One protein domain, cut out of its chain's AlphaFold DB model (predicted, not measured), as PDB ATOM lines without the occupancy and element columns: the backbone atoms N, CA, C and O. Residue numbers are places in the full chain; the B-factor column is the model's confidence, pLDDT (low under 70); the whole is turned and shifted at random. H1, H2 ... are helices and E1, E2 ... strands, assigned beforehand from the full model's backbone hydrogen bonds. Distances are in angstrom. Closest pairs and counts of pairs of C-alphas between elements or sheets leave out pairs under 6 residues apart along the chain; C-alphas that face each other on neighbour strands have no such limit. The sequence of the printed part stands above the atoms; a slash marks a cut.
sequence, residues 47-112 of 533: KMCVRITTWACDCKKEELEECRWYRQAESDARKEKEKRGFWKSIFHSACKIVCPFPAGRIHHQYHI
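This is residues 47 to 112 of the 533 residues of an uncharacterized protein of Hyaloscypha bicolor E (UniProt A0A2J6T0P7). A narrow rod has a small mixed sheet, E2, E1, E3, at one end and helix H1 reaching toward the other, where short H2 turns the chain and unnamed residues 92 to 108 lead back. The printed 66 residues run E1, E2, H1, H2, E3, class mixed, helices and strands. The whole is only just extended, close to loose: radius of gyration of the C-alphas 16.5 A, spans 54 by 20 by 12 A.

E1, residues 50 to 55, begins at C-alpha (263.192, 277.345, 217.099) and is 15.7 A long. E2 is 63 to 66, H1 68 to 83, 22.3 A, H2 86 to 91, and E3 109 to 111, ending at C-alpha (278.104, 273.019, 211.903).

E1 and E2 form an antiparallel hairpin; N 51 and O 65 are 2.8 A apart, within hydrogen-bond range. E3 is parallel to E1, with N 111 and O 54 within range at 3.2 A. H1 and H2 are close but not clearly touching, closest C-alphas Lys 81 and Ser 89, 7.1 A. Every O i to N i+4 pair is within range in H1, 0 of 2 in H2, with 1 of 3 O i to N i+3.

The printed part has no cut; the link H2 to E3 is long. pLDDT is under 70 at 14 residues, among them 103 to 108.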
ATOM      1  N   LYS A  47     254.923 279.623 221.215       55.56
ATOM      2  CA  LYS A  47     256.278 280.121 221.005       55.56
ATOM      3  C   LYS A  47     257.140 278.872 220.919       55.56
ATOM      4  O   LYS A  47     257.688 278.419 221.921       55.56
ATOM      5  N   MET A  48     257.139 278.242 219.747       61.81
ATOM      6  CA  MET A  48     257.930 277.068 219.467       61.81
ATOM      7  C   MET A  48     259.365 277.545 219.593       61.81
ATOM      8  O   MET A  48     259.765 278.529 218.976       61.81
ATOM      9  N   CYS A  49     260.117 276.913 220.487       68.19
ATOM     10  CA  CYS A  49     261.541 277.162 220.556       68.19
ATOM     11  C   CYS A  49     262.118 276.700 219.214       68.19
ATOM     12  O   CYS A  49     262.119 275.500 218.930       68.19
ATOM     13  N   VAL A  50     262.553 277.643 218.382       68.62
ATOM     14  CA  VAL A  50     263.192 277.345 217.099       68.62
ATOM     15  C   VAL A  50     264.693 277.494 217.263       68.62
ATOM     16  O   VAL A  50     265.175 278.435 217.894       68.62
ATOM     17  N   ARG A  51     265.434 276.535 216.726       72.06
ATOM     18  CA  ARG A  51     266.884 276.558 216.668       72.06
ATOM     19  C   ARG A  51     267.291 276.866 215.233       72.06
ATOM     20  O   ARG A  51     266.858 276.179 214.315       72.06
ATOM     21  N   ILE A  52     268.125 277.886 215.048       73.69
ATOM     22  CA  ILE A  52     268.692 278.200 213.733       73.69
ATOM     23  C   ILE A  52     270.058 277.542 213.663       73.69
ATOM     24  O   ILE A  52     270.970 277.886 214.417       73.69
ATOM     25  N   THR A  53     270.192 276.557 212.785       74.69
ATOM     26  CA  THR A  53     271.489 275.946 212.520       74.69
ATOM     27  C   THR A  53     272.189 276.780 211.457       74.69
ATOM     28  O   THR A  53     271.762 276.818 210.303       74.69
ATOM     29  N   THR A  54     273.254 277.469 211.860       77.12
ATOM     30  CA  THR A  54     274.120 278.227 210.958       77.12
ATOM     31  C   THR A  54     275.241 277.329 210.476       77.12
ATOM     32  O   THR A  54     276.023 276.809 211.272       77.12
ATOM     33  N   TRP A  55     275.336 277.120 209.173       78.69
ATOM     34  CA  TRP A  55     276.397 276.299 208.612       78.69
ATOM     35  C   TRP A  55     277.667 277.134 208.463       78.69
ATOM     36  O   TRP A  55     277.615 278.297 208.086       78.69
ATOM     37  N   ALA A  56     278.821 276.539 208.757       81.50
ATOM     38  CA  ALA A  56     280.121 277.186 208.572       81.50
ATOM     39  C   ALA A  56     280.520 277.309 207.087       81.50
ATOM     40  O   ALA A  56     281.583 277.834 206.780       81.50
ATOM     41  N   CYS A  57     279.699 276.781 206.175       83.31
ATOM     42  CA  CYS A  57     279.917 276.847 204.740       83.31
ATOM     43  C   CYS A  57     278.742 277.531 204.037       83.31
ATOM     44  O   CYS A  57     277.593 277.363 204.444       83.31
ATOM     45  N   ASP A  58     279.026 278.174 202.906       83.06
ATOM     46  CA  ASP A  58     278.020 278.830 202.056       83.06
ATOM     47  C   ASP A  58     277.124 277.838 201.290       83.06
ATOM     48  O   ASP A  58     276.120 278.205 200.684       83.06
ATOM     49  N   CYS A  59     277.487 276.557 201.295       83.81
ATOM     50  CA  CYS A  59     276.822 275.496 200.541       83.81
ATOM     51  C   CYS A  59     275.419 275.150 201.042       83.81
ATOM     52  O   CYS A  59     274.651 274.528 200.307       83.81
ATOM     53  N   LYS A  60     275.089 275.484 202.294       80.62
ATOM     54  CA  LYS A  60     273.792 275.156 202.881       80.62
ATOM     55  C   LYS A  60     273.176 276.405 203.491       80.62
ATOM     56  O   LYS A  60     273.799 277.081 204.303       80.62
ATOM     57  N   LYS A  61     271.937 276.696 203.096       80.00
ATOM     58  CA  LYS A  61     271.159 277.787 203.686       80.00
ATOM     59  C   LYS A  61     270.844 277.464 205.146       80.00
ATOM     60  O   LYS A  61     270.790 276.293 205.529       80.00
ATOM     61  N   GLU A  62     270.655 278.506 205.949       80.31
ATOM     62  CA  GLU A  62     270.221 278.364 207.338       80.31
ATOM     63  C   GLU A  62     268.930 277.541 207.398       80.31
ATOM     64  O   GLU A  62     267.952 277.830 206.705       80.31
ATOM     65  N   GLU A  63     268.942 276.492 208.216       79.94
ATOM     66  CA  GLU A  63     267.775 275.646 208.448       79.94
ATOM     67  C   GLU A  63     267.209 275.976 209.832       79.94
ATOM     68  O   GLU A  63     267.910 275.917 210.850       79.94
ATOM     69  N   LEU A  64     265.927 276.348 209.855       78.75
ATOM     70  CA  LEU A  64     265.140 276.489 211.076       78.75
ATOM     71  C   LEU A  64     264.680 275.094 211.496       78.75
ATOM     72  O   LEU A  64     263.749 274.531 210.922       78.75
ATOM     73  N   GLU A  65     265.342 274.531 212.500       79.56
ATOM     74  CA  GLU A  65     264.936 273.268 213.104       79.56
ATOM     75  C   GLU A  65     264.114 273.523 214.370       79.56
ATOM     76  O   GLU A  65     264.423 274.389 215.195       79.56
ATOM     77  N   GLU A  66     263.067 272.722 214.574       80.25
ATOM     78  CA  GLU A  66     262.382 272.660 215.866       80.25
ATOM     79  C   GLU A  66     263.383 272.271 216.964       80.25
ATOM     80  O   GLU A  66     264.238 271.400 216.774       80.25
ATOM     81  N   CYS A  67     263.279 272.890 218.144       79.81
ATOM     82  CA  CYS A  67     264.153 272.561 219.262       79.81
ATOM     83  C   CYS A  67     264.079 271.059 219.587       79.81
ATOM     84  O   CYS A  67     263.072 270.571 220.105       79.81
ATOM     85  N   ARG A  68     265.171 270.325 219.324       83.00
ATOM     86  CA  ARG A  68     265.266 268.879 219.599       83.00
ATOM     87  C   ARG A  68     264.888 268.524 221.031       83.00
ATOM     88  O   ARG A  68     264.220 267.520 221.235       83.00
ATOM     89  N   TRP A  69     265.285 269.349 222.002       83.25
ATOM     90  CA  TRP A  69     264.933 269.130 223.405       83.25
ATOM     91  C   TRP A  69     263.418 269.141 223.602       83.25
ATOM     92  O   TRP A  69     262.879 268.252 224.249       83.25
ATOM     93  N   TYR A  70     262.725 270.105 222.989       82.62
ATOM     94  CA  TYR A  70     261.271 270.197 223.065       82.62
ATOM     95  C   TYR A  70     260.605 268.990 222.395       82.62
ATOM     96  O   TYR A  70     259.746 268.357 222.999       82.62
ATOM     97  N   ARG A  71     261.064 268.608 221.195       85.19
ATOM     98  CA  ARG A  71     260.555 267.430 220.473       85.19
ATOM     99  C   ARG A  71     260.741 266.136 221.266       85.19
ATOM    100  O   ARG A  71     259.855 265.285 221.296       85.19
ATOM    101  N   GLN A  72     261.896 265.991 221.910       89.62
ATOM    102  CA  GLN A  72     262.215 264.827 222.724       89.62
ATOM    103  C   GLN A  72     261.382 264.803 224.005       89.62
ATOM    104  O   GLN A  72     260.760 263.785 224.284       89.62
ATOM    105  N   ALA A  73     261.269 265.932 224.707       86.50
ATOM    106  CA  ALA A  73     260.400 266.062 225.870       86.50
ATOM    107  C   ALA A  73     258.930 265.778 225.519       86.50
ATOM    108  O   ALA A  73     258.233 265.124 226.290       86.50
ATOM    109  N   GLU A  74     258.452 266.207 224.345       87.12
ATOM    110  CA  GLU A  74     257.096 265.907 223.875       87.12
ATOM    111  C   GLU A  74     256.912 264.415 223.577       87.12
ATOM    112  O   GLU A  74     255.927 263.816 224.010       87.12
ATOM    113  N   SER A  75     257.875 263.791 222.892       89.62
ATOM    114  CA  SER A  75     257.904 262.339 222.673       89.62
ATOM    115  C   SER A  75     257.895 261.575 223.999       89.62
ATOM    116  O   SER A  75     257.133 260.622 224.159       89.62
ATOM    117  N   ASP A  76     258.720 261.986 224.959       90.69
ATOM    118  CA  ASP A  76     258.845 261.315 226.250       90.69
ATOM    119  C   ASP A  76     257.572 261.493 227.079       90.69
ATOM    120  O   ASP A  76     257.057 260.513 227.617       90.69
ATOM    121  N   ALA A  77     256.970 262.685 227.069       86.38
ATOM    122  CA  ALA A  77     255.673 262.928 227.689       86.38
ATOM    123  C   ALA A  77     254.541 262.120 227.030       86.38
ATOM    124  O   ALA A  77     253.644 261.649 227.732       86.38
ATOM    125  N   ARG A  78     254.559 261.919 225.703       86.88
ATOM    126  CA  ARG A  78     253.599 261.037 225.007       86.88
ATOM    127  C   ARG A  78     253.776 259.580 225.429       86.88
ATOM    128  O   ARG A  78     252.804 258.954 225.843       86.88
ATOM    129  N   LYS A  79     255.012 259.071 225.422       90.56
ATOM    130  CA  LYS A  79     255.328 257.709 225.886       90.56
ATOM    131  C   LYS A  79     254.943 257.502 227.349       90.56
ATOM    132  O   LYS A  79     254.511 256.421 227.736       90.56
ATOM    133  N   GLU A  80     255.110 258.520 228.185       86.69
ATOM    134  CA  GLU A  80     254.740 258.438 229.593       86.69
ATOM    135  C   GLU A  80     253.219 258.454 229.788       86.69
ATOM    136  O   GLU A  80     252.709 257.709 230.625       86.69
ATOM    137  N   LYS A  81     252.476 259.223 228.979       83.81
ATOM    138  CA  LYS A  81     251.005 259.163 228.940       83.81
ATOM    139  C   LYS A  81     250.505 257.776 228.545       83.81
ATOM    140  O   LYS A  81     249.601 257.274 229.198       83.81
ATOM    141  N   GLU A  82     251.123 257.137 227.553       85.69
ATOM    142  CA  GLU A  82     250.770 255.769 227.131       85.69
ATOM    143  C   GLU A  82     251.033 254.724 228.227       85.69
ATOM    144  O   GLU A  82     250.279 253.765 228.372       85.69
ATOM    145  N   LYS A  83     252.083 254.917 229.035       86.25
ATOM    146  CA  LYS A  83     252.424 254.018 230.150       86.25
ATOM    147  C   LYS A  83     251.563 254.231 231.396       86.25
ATOM    148  O   LYS A  83     251.517 253.358 232.266       86.25
ATOM    149  N   ARG A  84     250.901 255.382 231.536       81.75
ATOM    150  CA  ARG A  84     250.049 255.678 232.694       81.75
ATOM    151  C   ARG A  84     248.678 255.035 232.487       81.75
ATOM    152  O   ARG A  84     247.937 255.396 231.584       81.75
ATOM    153  N   GLY A  85     248.324 254.096 233.366       81.19
ATOM    154  CA  GLY A  85     246.992 253.486 233.368       81.19
ATOM    155  C   GLY A  85     245.872 254.531 233.472       81.19
ATOM    156  O   GLY A  85     246.060 255.585 234.080       81.19
ATOM    157  N   PHE A  86     244.704 254.208 232.908       76.00
ATOM    158  CA  PHE A  86     243.530 255.084 232.742       76.00
ATOM    159  C   PHE A  86     243.252 256.014 233.938       76.00
ATOM    160  O   PHE A  86     243.109 257.224 233.776       76.00
ATOM    161  N   TRP A  87     243.283 255.481 235.161       74.19
ATOM    162  CA  TRP A  87     242.999 256.247 236.379       74.19
ATOM    163  C   TRP A  87     244.048 257.312 236.724       74.19
ATOM    164  O   TRP A  87     243.703 258.352 237.275       74.19
ATOM    165  N   LYS A  88     245.321 257.117 236.356       74.06
ATOM    166  CA  LYS A  88     246.374 258.133 236.547       74.06
ATOM    167  C   LYS A  88     246.318 259.243 235.491       74.06
ATOM    168  O   LYS A  88     246.868 260.316 235.725       74.06
ATOM    169  N   SER A  89     245.644 259.009 234.360       67.62
ATOM    170  CA  SER A  89     245.485 259.998 233.285       67.62
ATOM    171  C   SER A  89     244.465 261.091 233.613       67.62
ATOM    172  O   SER A  89     244.572 262.181 233.063       67.62
ATOM    173  N   ILE A  90     243.479 260.819 234.473       74.62
ATOM    174  CA  ILE A  90     242.371 261.756 234.741       74.62
ATOM    175  C   ILE A  90     242.788 262.857 235.731       74.62
ATOM    176  O   ILE A  90     242.325 263.987 235.626       74.62
ATOM    177  N   PHE A  91     243.702 262.557 236.661       74.62
ATOM    178  CA  PHE A  91     244.097 263.490 237.729       74.62
ATOM    179  C   PHE A  91     245.390 264.268 237.466       74.62
ATOM    180  O   PHE A  91     245.732 265.153 238.244       74.62
ATOM    181  N   HIS A  92     246.135 263.956 236.403       67.88
ATOM    182  CA  HIS A  92     247.304 264.751 236.028       67.88
ATOM    183  C   HIS A  92     246.902 265.778 234.976       67.88
ATOM    184  O   HIS A  92     246.768 265.459 233.794       67.88
ATOM    185  N   SER A  93     246.730 267.022 235.427       63.78
ATOM    186  CA  SER A  93     246.661 268.186 234.551       63.78
ATOM    187  C   SER A  93     247.855 268.163 233.595       63.78
ATOM    188  O   SER A  93     248.969 267.794 233.974       63.78
ATOM    189  N   ALA A  94     247.606 268.469 232.321       67.50
ATOM    190  CA  ALA A  94     248.614 268.385 231.275       67.50
ATOM    191  C   ALA A  94     249.872 269.165 231.688       67.50
ATOM    192  O   ALA A  94     249.854 270.396 231.707       67.50
ATOM    193  N   CYS A  95     250.959 268.456 232.022       70.38
ATOM    194  CA  CYS A  95     252.250 269.086 232.262       70.38
ATOM    195  C   CYS A  95     252.616 269.875 231.007       70.38
ATOM    196  O   CYS A  95     252.891 269.297 229.952       70.38
ATOM    197  N   LYS A  96     252.572 271.203 231.115       80.00
ATOM    198  CA  LYS A  96     252.992 272.099 230.048       80.00
ATOM    199  C   LYS A  96     254.503 271.954 229.940       80.00
ATOM    200  O   LYS A  96     255.231 272.358 230.841       80.00
ATOM    201  N   ILE A  97     254.966 271.317 228.871       78.50
ATOM    202  CA  ILE A  97     256.393 271.196 228.585       78.50
ATOM    203  C   ILE A  97     256.874 272.605 228.256       78.50
ATOM    204  O   ILE A  97     256.563 273.147 227.198       78.50
ATOM    205  N   VAL A  98     257.572 273.233 229.195       78.75
ATOM    206  CA  VAL A  98     258.193 274.536 228.974       78.75
ATOM    207  C   VAL A  98     259.632 274.277 228.564       78.75
ATOM    208  O   VAL A  98     260.380 273.608 229.275       78.75
ATOM    209  N   CYS A  99     260.010 274.773 227.388       77.00
ATOM    210  CA  CYS A  99     261.400 274.731 226.962       77.00
ATOM    211  C   CYS A  99     262.245 275.574 227.938       77.00
ATOM    212  O   CYS A  99     261.871 276.717 228.193       77.00
ATOM    213  N   PRO A 100     263.366 275.060 228.481       76.94
ATOM    214  CA  PRO A 100     264.202 275.812 229.419       76.94
ATOM    215  C   PRO A 100     264.927 276.986 228.748       76.94
ATOM    216  O   PRO A 100     265.485 277.842 229.430       76.94
ATOM    217  N   PHE A 101     264.937 277.037 227.413       73.31
ATOM    218  CA  PHE A 101     265.556 278.117 226.662       73.31
ATOM    219  C   PHE A 101     264.628 279.340 226.596       73.31
ATOM    220  O   PHE A 101     263.433 279.193 226.321       73.31
ATOM    221  N   PRO A 102     265.156 280.557 226.822       70.44
ATOM    222  CA  PRO A 102     264.358 281.774 226.769       70.44
ATOM    223  C   PRO A 102     263.787 281.970 225.362       70.44
ATOM    224  O   PRO A 102     264.513 281.922 224.366       70.44
ATOM    225  N   ALA A 103     262.478 282.209 225.283       65.56
ATOM    226  CA  ALA A 103     261.804 282.464 224.018       65.56
ATOM    227  C   ALA A 103     262.447 283.664 223.298       65.56
ATOM    228  O   ALA A 103     262.616 284.727 223.893       65.56
ATOM    229  N   GLY A 104     262.796 283.488 222.021       65.75
ATOM    230  CA  GLY A 104     263.392 284.536 221.185       65.75
ATOM    231  C   GLY A 104     264.924 284.561 221.130       65.75
ATOM    232  O   GLY A 104     265.464 285.369 220.381       65.75
ATOM    233  N   ARG A 105     265.648 283.688 221.852       64.06
ATOM    234  CA  ARG A 105     267.099 283.538 221.630       64.06
ATOM    235  C   ARG A 105     267.384 282.511 220.540       64.06
ATOM    236  O   ARG A 105     267.182 281.314 220.729       64.06
ATOM    237  N   ILE A 106     267.904 283.002 219.421       66.94
ATOM    238  CA  ILE A 106     268.441 282.186 218.337       66.94
ATOM    239  C   ILE A 106     269.776 281.596 218.803       66.94
ATOM    240  O   ILE A 106     270.733 282.319 219.073       66.94
ATOM    241  N   HIS A 107     269.837 280.272 218.924       64.81
ATOM    242  CA  HIS A 107     271.080 279.574 219.236       64.81
ATOM    243  C   HIS A 107     271.808 279.237 217.936       64.81
ATOM    244  O   HIS A 107     271.498 278.228 217.306       64.81
ATOM    245  N   HIS A 108     272.781 280.063 217.555       66.81
ATOM    246  CA  HIS A 108     273.672 279.764 216.437       66.81
ATOM    247  C   HIS A 108     274.578 278.589 216.829       66.81
ATOM    248  O   HIS A 108     275.391 278.696 217.749       66.81
ATOM    249  N   GLN A 109     274.411 277.440 216.175       73.12
ATOM    250  CA  GLN A 109     275.410 276.374 216.207       73.12
ATOM    251  C   GLN A 109     276.083 276.305 214.850       73.12
ATOM    252  O   GLN A 109     275.415 275.999 213.868       73.12
ATOM    253  N   TYR A 110     277.391 276.553 214.835       77.44
ATOM    254  CA  TYR A 110     278.240 276.412 213.661       77.44
ATOM    255  C   TYR A 110     278.507 274.933 213.395       77.44
ATOM    256  O   TYR A 110     279.287 274.302 214.107       77.44
ATOM    257  N   HIS A 111     277.844 274.377 212.382       83.00
ATOM    258  CA  HIS A 111     278.104 273.019 211.903       83.00
ATOM    259  C   HIS A 111     278.748 273.057 210.524       83.00
ATOM    260  O   HIS A 111     278.388 273.871 209.675       83.00
ATOM    261  N   ILE A 112     279.699 272.159 210.284       86.75
ATOM    262  CA  ILE A 112     280.206 271.912 208.934       86.75
ATOM    263  C   ILE A 112     279.137 271.105 208.195       86.75
ATOM    264  O   ILE A 112     278.542 270.185 208.758       86.75
TER     265      ILE A 112